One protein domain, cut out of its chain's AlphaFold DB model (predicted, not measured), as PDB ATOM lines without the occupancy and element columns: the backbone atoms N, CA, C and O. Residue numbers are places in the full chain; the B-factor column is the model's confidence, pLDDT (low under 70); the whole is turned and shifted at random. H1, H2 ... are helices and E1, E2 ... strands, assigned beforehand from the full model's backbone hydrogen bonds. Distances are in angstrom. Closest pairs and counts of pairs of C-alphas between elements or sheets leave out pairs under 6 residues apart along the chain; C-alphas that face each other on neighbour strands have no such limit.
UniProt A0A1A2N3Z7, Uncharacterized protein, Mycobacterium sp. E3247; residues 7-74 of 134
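This is residues 7 to 74 of the 134 residues of an uncharacterized protein of Mycobacterium sp. E3247 (UniProt A0A1A2N3Z7). With little regular structure, this domain has a hairpin, E3 and E4, at its core, the short helix H1 beside E4, and a long loop, residues 44 to 67, folding back to E4. Residues 8 to 14, in a second small hairpin, E1 and E2, stick out at one end. The 68 printed residues hold E1, E2, E3, E4, H1 in that order, only 24 residues in named elements, of mixed class, with two antiparallel two-stranded sheets. The whole is only just compact, close to loose, with radius of gyration of the C-alphas 12.9 A and spans 40 by 29 by 19 A.

E3, residues 27 to 32, and E4, residues 37 to 43, are antiparallel at 161 degrees, with N 29 and O 40 within hydrogen-bond range at 2.8 A. Residues 38 to 39 of E4 pair antiparallel with residues 66 to 67. H1, residues 68 to 72, has every O i to N i+4 pair within range; its closest C-alpha pair with E4 is Glu 68 and Thr 38, 5.0 A. E1, residues 7 to 9, and E2, residues 12 to 14, are antiparallel at 141 degrees, with N 8 and O 12 at 2.9 A, and apart from E3, E4 and H1.

E4 measures 17.7 A, E3 15.6 A, E2 7.0 A, H1 6.2 A and E1 5.7 A. C-alpha 7 is at (10.615, 53.922, -10.987), C-alpha 72 at (32.297, 41.959, -3.887).

The farthest C-alphas, Gly 9 and Ala 49, are 41.0 A apart. The links E2 to E3 and E4 to H1 are long. The printed part has no cut, and no printed residue is under pLDDT 70.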
ATOM      1  N   LYS A   7      10.366  52.773 -10.113       96.62
ATOM      2  CA  LYS A   7      10.615  53.922 -10.987       96.62
ATOM      3  C   LYS A   7       9.652  55.047 -10.613       96.62
ATOM      4  O   LYS A   7       8.445  54.894 -10.766       96.62
ATOM      5  N   VAL A   8      10.190  56.168 -10.144       97.56
ATOM      6  CA  VAL A   8       9.405  57.343  -9.720       97.56
ATOM      7  C   VAL A   8       9.459  58.488 -10.736       97.56
ATOM      8  O   VAL A   8       8.702  59.444 -10.630       97.56
ATOM      9  N   GLY A   9      10.329  58.384 -11.744       96.88
ATOM     10  CA  GLY A   9      10.434  59.327 -12.855       96.88
ATOM     11  C   GLY A   9      11.454  58.865 -13.902       96.88
ATOM     12  O   GLY A   9      12.067  57.802 -13.747       96.88
ATOM     13  N   PRO A  10      11.656  59.618 -14.996       95.75
ATOM     14  CA  PRO A  10      12.723  59.340 -15.956       95.75
ATOM     15  C   PRO A  10      14.092  59.350 -15.259       95.75
ATOM     16  O   PRO A  10      14.475  60.357 -14.684       95.75
ATOM     17  N   GLY A  11      14.803  58.218 -15.248       92.81
ATOM     18  CA  GLY A  11      16.103  58.093 -14.570       92.81
ATOM     19  C   GLY A  11      16.057  58.109 -13.034       92.81
ATOM     20  O   GLY A  11      17.092  57.932 -12.401       92.81
ATOM     21  N   HIS A  12      14.878  58.265 -12.426       95.56
ATOM     22  CA  HIS A  12      14.716  58.325 -10.976       95.56
ATOM     23  C   HIS A  12      14.072  57.052 -10.442       95.56
ATOM     24  O   HIS A  12      12.964  56.669 -10.833       95.56
ATOM     25  N   TYR A  13      14.765  56.431  -9.496       96.06
ATOM     26  CA  TYR A  13      14.368  55.180  -8.877       96.06
ATOM     27  C   TYR A  13      14.470  55.287  -7.355       96.06
ATOM     28  O   TYR A  13      15.297  56.034  -6.833       96.06
ATOM     29  N   ARG A  14      13.618  54.549  -6.644       95.75
ATOM     30  CA  ARG A  14      13.552  54.524  -5.179       95.75
ATOM     31  C   ARG A  14      13.456  53.079  -4.688       95.75
ATOM     32  O   ARG A  14      12.782  52.273  -5.325       95.75
ATOM     33  N   SER A  15      14.106  52.755  -3.570       95.12
ATOM     34  CA  SER A  15      13.911  51.455  -2.917       95.12
ATOM     35  C   SER A  15      12.467  51.299  -2.448       95.12
ATOM     36  O   SER A  15      11.813  52.278  -2.079       95.12
ATOM     37  N   THR A  16      11.940  50.079  -2.497       96.25
ATOM     38  CA  THR A  16      10.557  49.820  -2.055       96.25
ATOM     39  C   THR A  16      10.476  49.554  -0.556       96.25
ATOM     40  O   THR A  16       9.415  49.673   0.050       96.25
ATOM     41  N   GLN A  17      11.623  49.255   0.043       94.62
ATOM     42  CA  GLN A  17      11.802  48.945   1.449       94.62
ATOM     43  C   GLN A  17      13.111  49.564   1.969       94.62
ATOM     44  O   GLN A  17      13.975  49.956   1.169       94.62
ATOM     45  N   PRO A  18      13.275  49.684   3.297       93.81
ATOM     46  CA  PRO A  18      14.553  50.050   3.892       93.81
ATOM     47  C   PRO A  18      15.650  49.057   3.488       93.81
ATOM     48  O   PRO A  18      15.420  47.849   3.457       93.81
ATOM     49  N   VAL A  19      16.845  49.570   3.200       94.12
ATOM     50  CA  VAL A  19      18.028  48.756   2.893       94.12
ATOM     51  C   VAL A  19      19.024  48.832   4.049       94.12
ATOM     52  O   VAL A  19      19.163  49.898   4.653       94.12
ATOM     53  N   PRO A  20      19.710  47.730   4.386       94.62
ATOM     54  CA  PRO A  20      20.628  47.729   5.506       94.62
ATOM     55  C   PRO A  20      21.895  48.527   5.204       94.62
ATOM     56  O   PRO A  20      22.448  48.429   4.115       94.62
ATOM     57  N   VAL A  21      22.359  49.324   6.161       94.69
ATOM     58  CA  VAL A  21      23.576  50.151   6.045       94.69
ATOM     59  C   VAL A  21      24.374  50.153   7.356       94.69
ATOM     60  O   VAL A  21      24.854  51.184   7.810       94.69
ATOM     61  N   TRP A  22      24.429  48.998   8.019       93.19
ATOM     62  CA  TRP A  22      25.064  48.820   9.327       93.19
ATOM     63  C   TRP A  22      25.753  47.457   9.430       93.19
ATOM     64  O   TRP A  22      25.434  46.547   8.664       93.19
ATOM     65  N   GLY A  23      26.622  47.295  10.431       91.38
ATOM     66  CA  GLY A  23      27.316  46.034  10.708       91.38
ATOM     67  C   GLY A  23      28.038  45.496   9.473       91.38
ATOM     68  O   GLY A  23      28.609  46.262   8.704       91.38
ATOM     69  N   ASP A  24      27.929  44.189   9.242       90.06
ATOM     70  CA  ASP A  24      28.652  43.512   8.157       90.06
ATOM     71  C   ASP A  24      27.911  43.528   6.806       90.06
ATOM     72  O   ASP A  24      28.275  42.823   5.859       90.06
ATOM     73  N   TRP A  25      26.826  44.300   6.692       92.56
ATOM     74  CA  TRP A  25      26.039  44.347   5.464       92.56
ATOM     75  C   TRP A  25      26.802  45.040   4.334       92.56
ATOM     76  O   TRP A  25      27.322  46.136   4.497       92.56
ATOM     77  N   LYS A  26      26.775  44.448   3.137       93.50
ATOM     78  CA  LYS A  26      27.182  45.113   1.892       93.50
ATOM     79  C   LYS A  26      25.934  45.449   1.084       93.50
ATOM     80  O   LYS A  26      25.203  44.553   0.663       93.50
ATOM     81  N   THR A  27      25.706  46.736   0.861       95.25
ATOM     82  CA  THR A  27      24.539  47.254   0.143       95.25
ATOM     83  C   THR A  27      24.986  48.012  -1.085       95.25
ATOM     84  O   THR A  27      25.817  48.916  -1.025       95.25
ATOM     85  N   LEU A  28      24.413  47.640  -2.221       95.56
ATOM     86  CA  LEU A  28      24.830  48.091  -3.538       95.56
ATOM     87  C   LEU A  28      23.627  48.214  -4.470       95.56
ATOM     88  O   LEU A  28      22.682  47.428  -4.414       95.56
ATOM     89  N   LEU A  29      23.681  49.216  -5.339       95.19
ATOM     90  CA  LEU A  29      22.744  49.412  -6.430       95.19
ATOM     91  C   LEU A  29      23.265  48.672  -7.657       95.19
ATOM     92  O   LEU A  29      24.275  49.076  -8.226       95.19
ATOM     93  N   ARG A  30      22.566  47.620  -8.086       95.50
ATOM     94  CA  ARG A  30      22.917  46.844  -9.280       95.50
ATOM     95  C   ARG A  30      22.111  47.280 -10.500       95.50
ATOM     96  O   ARG A  30      20.893  47.420 -10.430       95.50
ATOM     97  N   VAL A  31      22.787  47.356 -11.641       94.56
ATOM     98  CA  VAL A  31      22.189  47.334 -12.979       94.56
ATOM     99  C   VAL A  31      22.726  46.103 -13.709       94.56
ATOM    100  O   VAL A  31      23.937  45.881 -13.772       94.56
ATOM    101  N   GLN A  32      21.816  45.275 -14.222       93.94
ATOM    102  CA  GLN A  32      22.168  44.034 -14.908       93.94
ATOM    103  C   GLN A  32      21.242  43.736 -16.087       93.94
ATOM    104  O   GLN A  32      20.052  44.049 -16.038       93.94
ATOM    105  N   ASP A  33      21.789  43.063 -17.097       93.12
ATOM    106  CA  ASP A  33      21.080  42.552 -18.283       93.12
ATOM    107  C   ASP A  33      21.198  41.016 -18.430       93.12
ATOM    108  O   ASP A  33      20.849  40.441 -19.458       93.12
ATOM    109  N   GLY A  34      21.710  40.344 -17.392       90.00
ATOM    110  CA  GLY A  34      21.944  38.897 -17.346       90.00
ATOM    111  C   GLY A  34      23.319  38.460 -17.857       90.00
ATOM    112  O   GLY A  34      23.818  37.426 -17.423       90.00
ATOM    113  N   ARG A  35      23.966  39.249 -18.722       90.12
ATOM    114  CA  ARG A  35      25.349  39.006 -19.177       90.12
ATOM    115  C   ARG A  35      26.348  39.900 -18.460       90.12
ATOM    116  O   ARG A  35      27.495  39.516 -18.251       90.12
ATOM    117  N   THR A  36      25.883  41.073 -18.071       90.31
ATOM    118  CA  THR A  36      26.643  42.112 -17.407       90.31
ATOM    119  C   THR A  36      25.999  42.385 -16.059       90.31
ATOM    120  O   THR A  36      24.797  42.635 -15.969       90.31
ATOM    121  N   MET A  37      26.808  42.342 -15.003       94.12
ATOM    122  CA  MET A  37      26.425  42.755 -13.657       94.12
ATOM    123  C   MET A  37      27.325  43.911 -13.241       94.12
ATOM    124  O   MET A  37      28.508  43.724 -12.944       94.12
ATOM    125  N   THR A  38      26.758  45.111 -13.237       96.06
ATOM    126  CA  THR A  38      27.439  46.316 -12.756       96.06
ATOM    127  C   THR A  38      26.749  46.840 -11.519       96.06
ATOM    128  O   THR A  38      25.531  46.712 -11.381       96.06
ATOM    129  N   ALA A  39      27.513  47.433 -10.615       95.81
ATOM    130  CA  ALA A  39      26.967  47.982  -9.395       95.81
ATOM    131  C   ALA A  39      27.672  49.267  -8.962       95.81
ATOM    132  O   ALA A  39      28.804  49.552  -9.355       95.81
ATOM    133  N   VAL A  40      26.962  50.024  -8.134       95.75
ATOM    134  CA  VAL A  40      27.479  51.135  -7.342       95.75
ATOM    135  C   VAL A  40      27.323  50.754  -5.870       95.75
ATOM    136  O   VAL A  40      26.195  50.482  -5.446       95.75
ATOM    137  N   PRO A  41      28.401  50.729  -5.070       94.50
ATOM    138  CA  PRO A  41      28.276  50.463  -3.644       94.50
ATOM    139  C   PRO A  41      27.583  51.651  -2.963       94.50
ATOM    140  O   PRO A  41      27.895  52.808  -3.253       94.50
ATOM    141  N   ILE A  42      26.633  51.364  -2.075       94.75
ATOM    142  CA  ILE A  42      25.951  52.343  -1.213       94.75
ATOM    143  C   ILE A  42      26.598  52.314   0.170       94.75
ATOM    144  O   ILE A  42      26.998  53.363   0.667       94.75
ATOM    145  N   TYR A  43      26.729  51.117   0.744       95.00
ATOM    146  CA  TYR A  43      27.366  50.873   2.031       95.00
ATOM    147  C   TYR A  43      28.211  49.612   1.965       95.00
ATOM    148  O   TYR A  43      27.721  48.565   1.540       95.00
ATOM    149  N   GLU A  44      29.453  49.707   2.414       93.75
ATOM    150  CA  GLU A  44      30.292  48.556   2.686       93.75
ATOM    151  C   GLU A  44      31.150  48.845   3.919       93.75
ATOM    152  O   GLU A  44      31.844  49.862   3.919       93.75
ATOM    153  N   PRO A  45      31.147  47.983   4.945       91.50
ATOM    154  CA  PRO A  45      31.991  48.181   6.114       91.50
ATOM    155  C   PRO A  45      33.475  48.129   5.731       91.50
ATOM    156  O   PRO A  45      33.853  47.514   4.721       91.50
ATOM    157  N   ALA A  46      34.306  48.773   6.555       87.00
ATOM    158  CA  ALA A  46      35.736  48.503   6.567       87.00
ATOM    159  C   ALA A  46      35.960  47.022   6.882       87.00
ATOM    160  O   ALA A  46      35.224  46.425   7.668       87.00
ATOM    161  N   ASP A  47      36.973  46.446   6.259       84.12
ATOM    162  CA  ASP A  47      37.354  45.062   6.487       84.12
ATOM    163  C   ASP A  47      38.826  45.047   6.880       84.12
ATOM    164  O   ASP A  47      39.681  45.222   6.024       84.12
ATOM    165  N   ASP A  48      39.127  44.886   8.168       79.56
ATOM    166  CA  ASP A  48      40.503  44.953   8.678       79.56
ATOM    167  C   ASP A  48      41.380  43.780   8.195       79.56
ATOM    168  O   ASP A  48      42.608  43.841   8.298       79.56
ATOM    169  N   ALA A  49      40.778  42.708   7.661       79.94
ATOM    170  CA  ALA A  49      41.513  41.566   7.118       79.94
ATOM    171  C   ALA A  49      42.095  41.843   5.719       79.94
ATOM    172  O   ALA A  49      42.979  41.113   5.263       79.94
ATOM    173  N   ILE A  50      41.638  42.904   5.045       75.50
ATOM    174  CA  ILE A  50      42.094  43.316   3.715       75.50
ATOM    175  C   ILE A  50      42.315  44.833   3.651       75.50
ATOM    176  O   ILE A  50      41.707  45.592   4.386       75.50
ATOM    177  N   PRO A  51      43.147  45.360   2.740       72.50
ATOM    178  CA  PRO A  51      43.298  46.807   2.572       72.50
ATOM    179  C   PRO A  51      42.098  47.420   1.819       72.50
ATOM    180  O   PRO A  51      42.275  48.123   0.824       72.50
ATOM    181  N   ALA A  52      40.865  47.129   2.248       81.00
ATOM    182  CA  ALA A  52      39.643  47.643   1.643       81.00
ATOM    183  C   ALA A  52      38.988  48.691   2.564       81.00
ATOM    184  O   ALA A  52      38.408  48.324   3.588       81.00
ATOM    185  N   PRO A  53      39.052  49.990   2.215       84.06
ATOM    186  CA  PRO A  53      38.463  51.041   3.036       84.06
ATOM    187  C   PRO A  53      36.937  50.929   3.088       84.06
ATOM    188  O   PRO A  53      36.303  50.425   2.155       84.06
ATOM    189  N   GLU A  54      36.353  51.456   4.167       88.88
ATOM    190  CA  GLU A  54      34.904  51.594   4.295       88.88
ATOM    191  C   GLU A  54      34.335  52.411   3.132       88.88
ATOM    192  O   GLU A  54      34.874  53.445   2.721       88.88
ATOM    193  N   VAL A  55      33.181  51.971   2.650       93.19
ATOM    194  CA  VAL A  55      32.315  52.750   1.785       93.19
ATOM    195  C   VAL A  55      31.119  53.214   2.622       93.19
ATOM    196  O   VAL A  55      30.138  52.479   2.736       93.19
ATOM    197  N   PRO A  56      31.150  54.426   3.208       93.81
ATOM    198  CA  PRO A  56      30.092  54.866   4.106       93.81
ATOM    199  C   PRO A  56      28.806  55.193   3.341       93.81
ATOM    200  O   PRO A  56      28.834  55.655   2.188       93.81
ATOM    201  N   ALA A  57      27.674  55.013   4.026       93.94
ATOM    202  CA  ALA A  57      26.351  55.386   3.543       93.94
ATOM    203  C   ALA A  57      26.157  56.907   3.638       93.94
ATOM    204  O   ALA A  57      25.657  57.440   4.626       93.94
ATOM    205  N   LEU A  58      26.586  57.623   2.601       94.56
ATOM    206  CA  LEU A  58      26.428  59.073   2.514       94.56
ATOM    207  C   LEU A  58      24.979  59.452   2.179       94.56
ATOM    208  O   LEU A  58      24.326  58.785   1.378       94.56
ATOM    209  N   ALA A  59      24.507  60.584   2.714       93.56
ATOM    210  CA  ALA A  59      23.175  61.120   2.410       93.56
ATOM    211  C   ALA A  59      22.968  61.401   0.908       93.56
ATOM    212  O   ALA A  59      21.855  61.310   0.396       93.56
ATOM    213  N   SER A  60      24.049  61.735   0.200       94.44
ATOM    214  CA  SER A  60      24.091  61.862  -1.253       94.44
ATOM    215  C   SER A  60      25.496  61.532  -1.750       94.44
ATOM    216  O   SER A  60      26.486  61.932  -1.137       94.44
ATOM    217  N   SER A  61      25.595  60.788  -2.851       93.81
ATOM    218  CA  SER A  61      26.869  60.501  -3.511       93.81
ATOM    219  C   SER A  61      26.669  60.219  -4.997       93.81
ATOM    220  O   SER A  61      25.586  59.837  -5.440       93.81
ATOM    221  N   THR A  62      27.723  60.418  -5.783       94.75
ATOM    222  CA  THR A  62      27.777  60.030  -7.195       94.75
ATOM    223  C   THR A  62      29.026  59.190  -7.398       94.75
ATOM    224  O   THR A  62      30.131  59.627  -7.082       94.75
ATOM    225  N   ARG A  63      28.843  57.960  -7.875       93.88
ATOM    226  CA  ARG A  63      29.904  56.972  -8.083       93.88
ATOM    227  C   ARG A  63      29.680  56.285  -9.434       93.88
ATOM    228  O   ARG A  63      28.524  56.123  -9.833       93.88
ATOM    229  N   PRO A  64      30.746  55.896 -10.147       94.62
ATOM    230  CA  PRO A  64      30.608  55.180 -11.405       94.62
ATOM    231  C   PRO A  64      30.095  53.758 -11.165       94.62
ATOM    232  O   PRO A  64      30.432  53.125 -10.164       94.62
ATOM    233  N   PHE A  65      29.326  53.238 -12.119       94.12
ATOM    234  CA  PHE A  65      29.045  51.810 -12.181       94.12
ATOM    235  C   PHE A  65      30.321  51.065 -12.560       94.12
ATOM    236  O   PHE A  65      30.942  51.361 -13.581       94.12
ATOM    237  N   VAL A  66      30.691  50.082 -11.749       93.81
ATOM    238  CA  VAL A  66      31.806  49.171 -12.024       93.81
ATOM    239  C   VAL A  66      31.305  47.733 -12.012       93.81
ATOM    240  O   VAL A  66      30.168  47.467 -11.615       93.81
ATOM    241  N   LEU A  67      32.125  46.795 -12.480       92.31
ATOM    242  CA  LEU A  67      31.779  45.378 -12.422       92.31
ATOM    243  C   LEU A  67      31.553  44.966 -10.970       92.31
ATOM    244  O   LEU A  67      32.411  45.166 -10.118       92.31
ATOM    245  N   GLU A  68      30.417  44.343 -10.679       91.50
ATOM    246  CA  GLU A  68      30.103  43.966  -9.300       91.50
ATOM    247  C   GLU A  68      31.163  43.041  -8.691       91.50
ATOM    248  O   GLU A  68      31.483  43.147  -7.508       91.50
ATOM    249  N   ALA A  69      31.749  42.169  -9.510       89.06
ATOM    250  CA  ALA A  69      32.819  41.286  -9.077       89.06
ATOM    251  C   ALA A  69      33.995  42.058  -8.460       89.06
ATOM    252  O   ALA A  69      34.583  41.572  -7.503       89.06
ATOM    253  N   THR A  70      34.316  43.267  -8.934       86.88
ATOM    254  CA  THR A  70      35.414  44.064  -8.360       86.88
ATOM    255  C   THR A  70      35.056  44.652  -6.995       86.88
ATOM    256  O   THR A  70      35.952  44.947  -6.215       86.88
ATOM    257  N   ILE A  71      33.762  44.826  -6.709       89.50
ATOM    258  CA  ILE A  71      33.248  45.342  -5.433       89.50
ATOM    259  C   ILE A  71      33.125  44.213  -4.405       89.50
ATOM    260  O   ILE A  71      33.512  44.376  -3.252       89.50
ATOM    261  N   LEU A  72      32.579  43.062  -4.809       88.69
ATOM    262  CA  LEU A  72      32.297  41.959  -3.887       88.69
ATOM    263  C   LEU A  72      33.470  41.001  -3.705       88.69
ATOM    264  O   LEU A  72      33.627  40.444  -2.624       88.69
ATOM    265  N   GLN A  73      34.312  40.825  -4.722       87.81
ATOM    266  CA  GLN A  73      35.500  39.975  -4.654       87.81
ATOM    267  C   GLN A  73      36.760  40.824  -4.453       87.81
ATOM    268  O   GLN A  73      37.728  40.674  -5.197       87.81
ATOM    269  N   ARG A  74      36.756  41.727  -3.462       81.50
ATOM    270  CA  ARG A  74      37.921  42.591  -3.164       81.50
ATOM    271  C   ARG A  74      39.167  41.793  -2.783       81.50
ATOM    272  O   ARG A  74      40.275  42.260  -3.000       81.50
TER     273      ARG A  74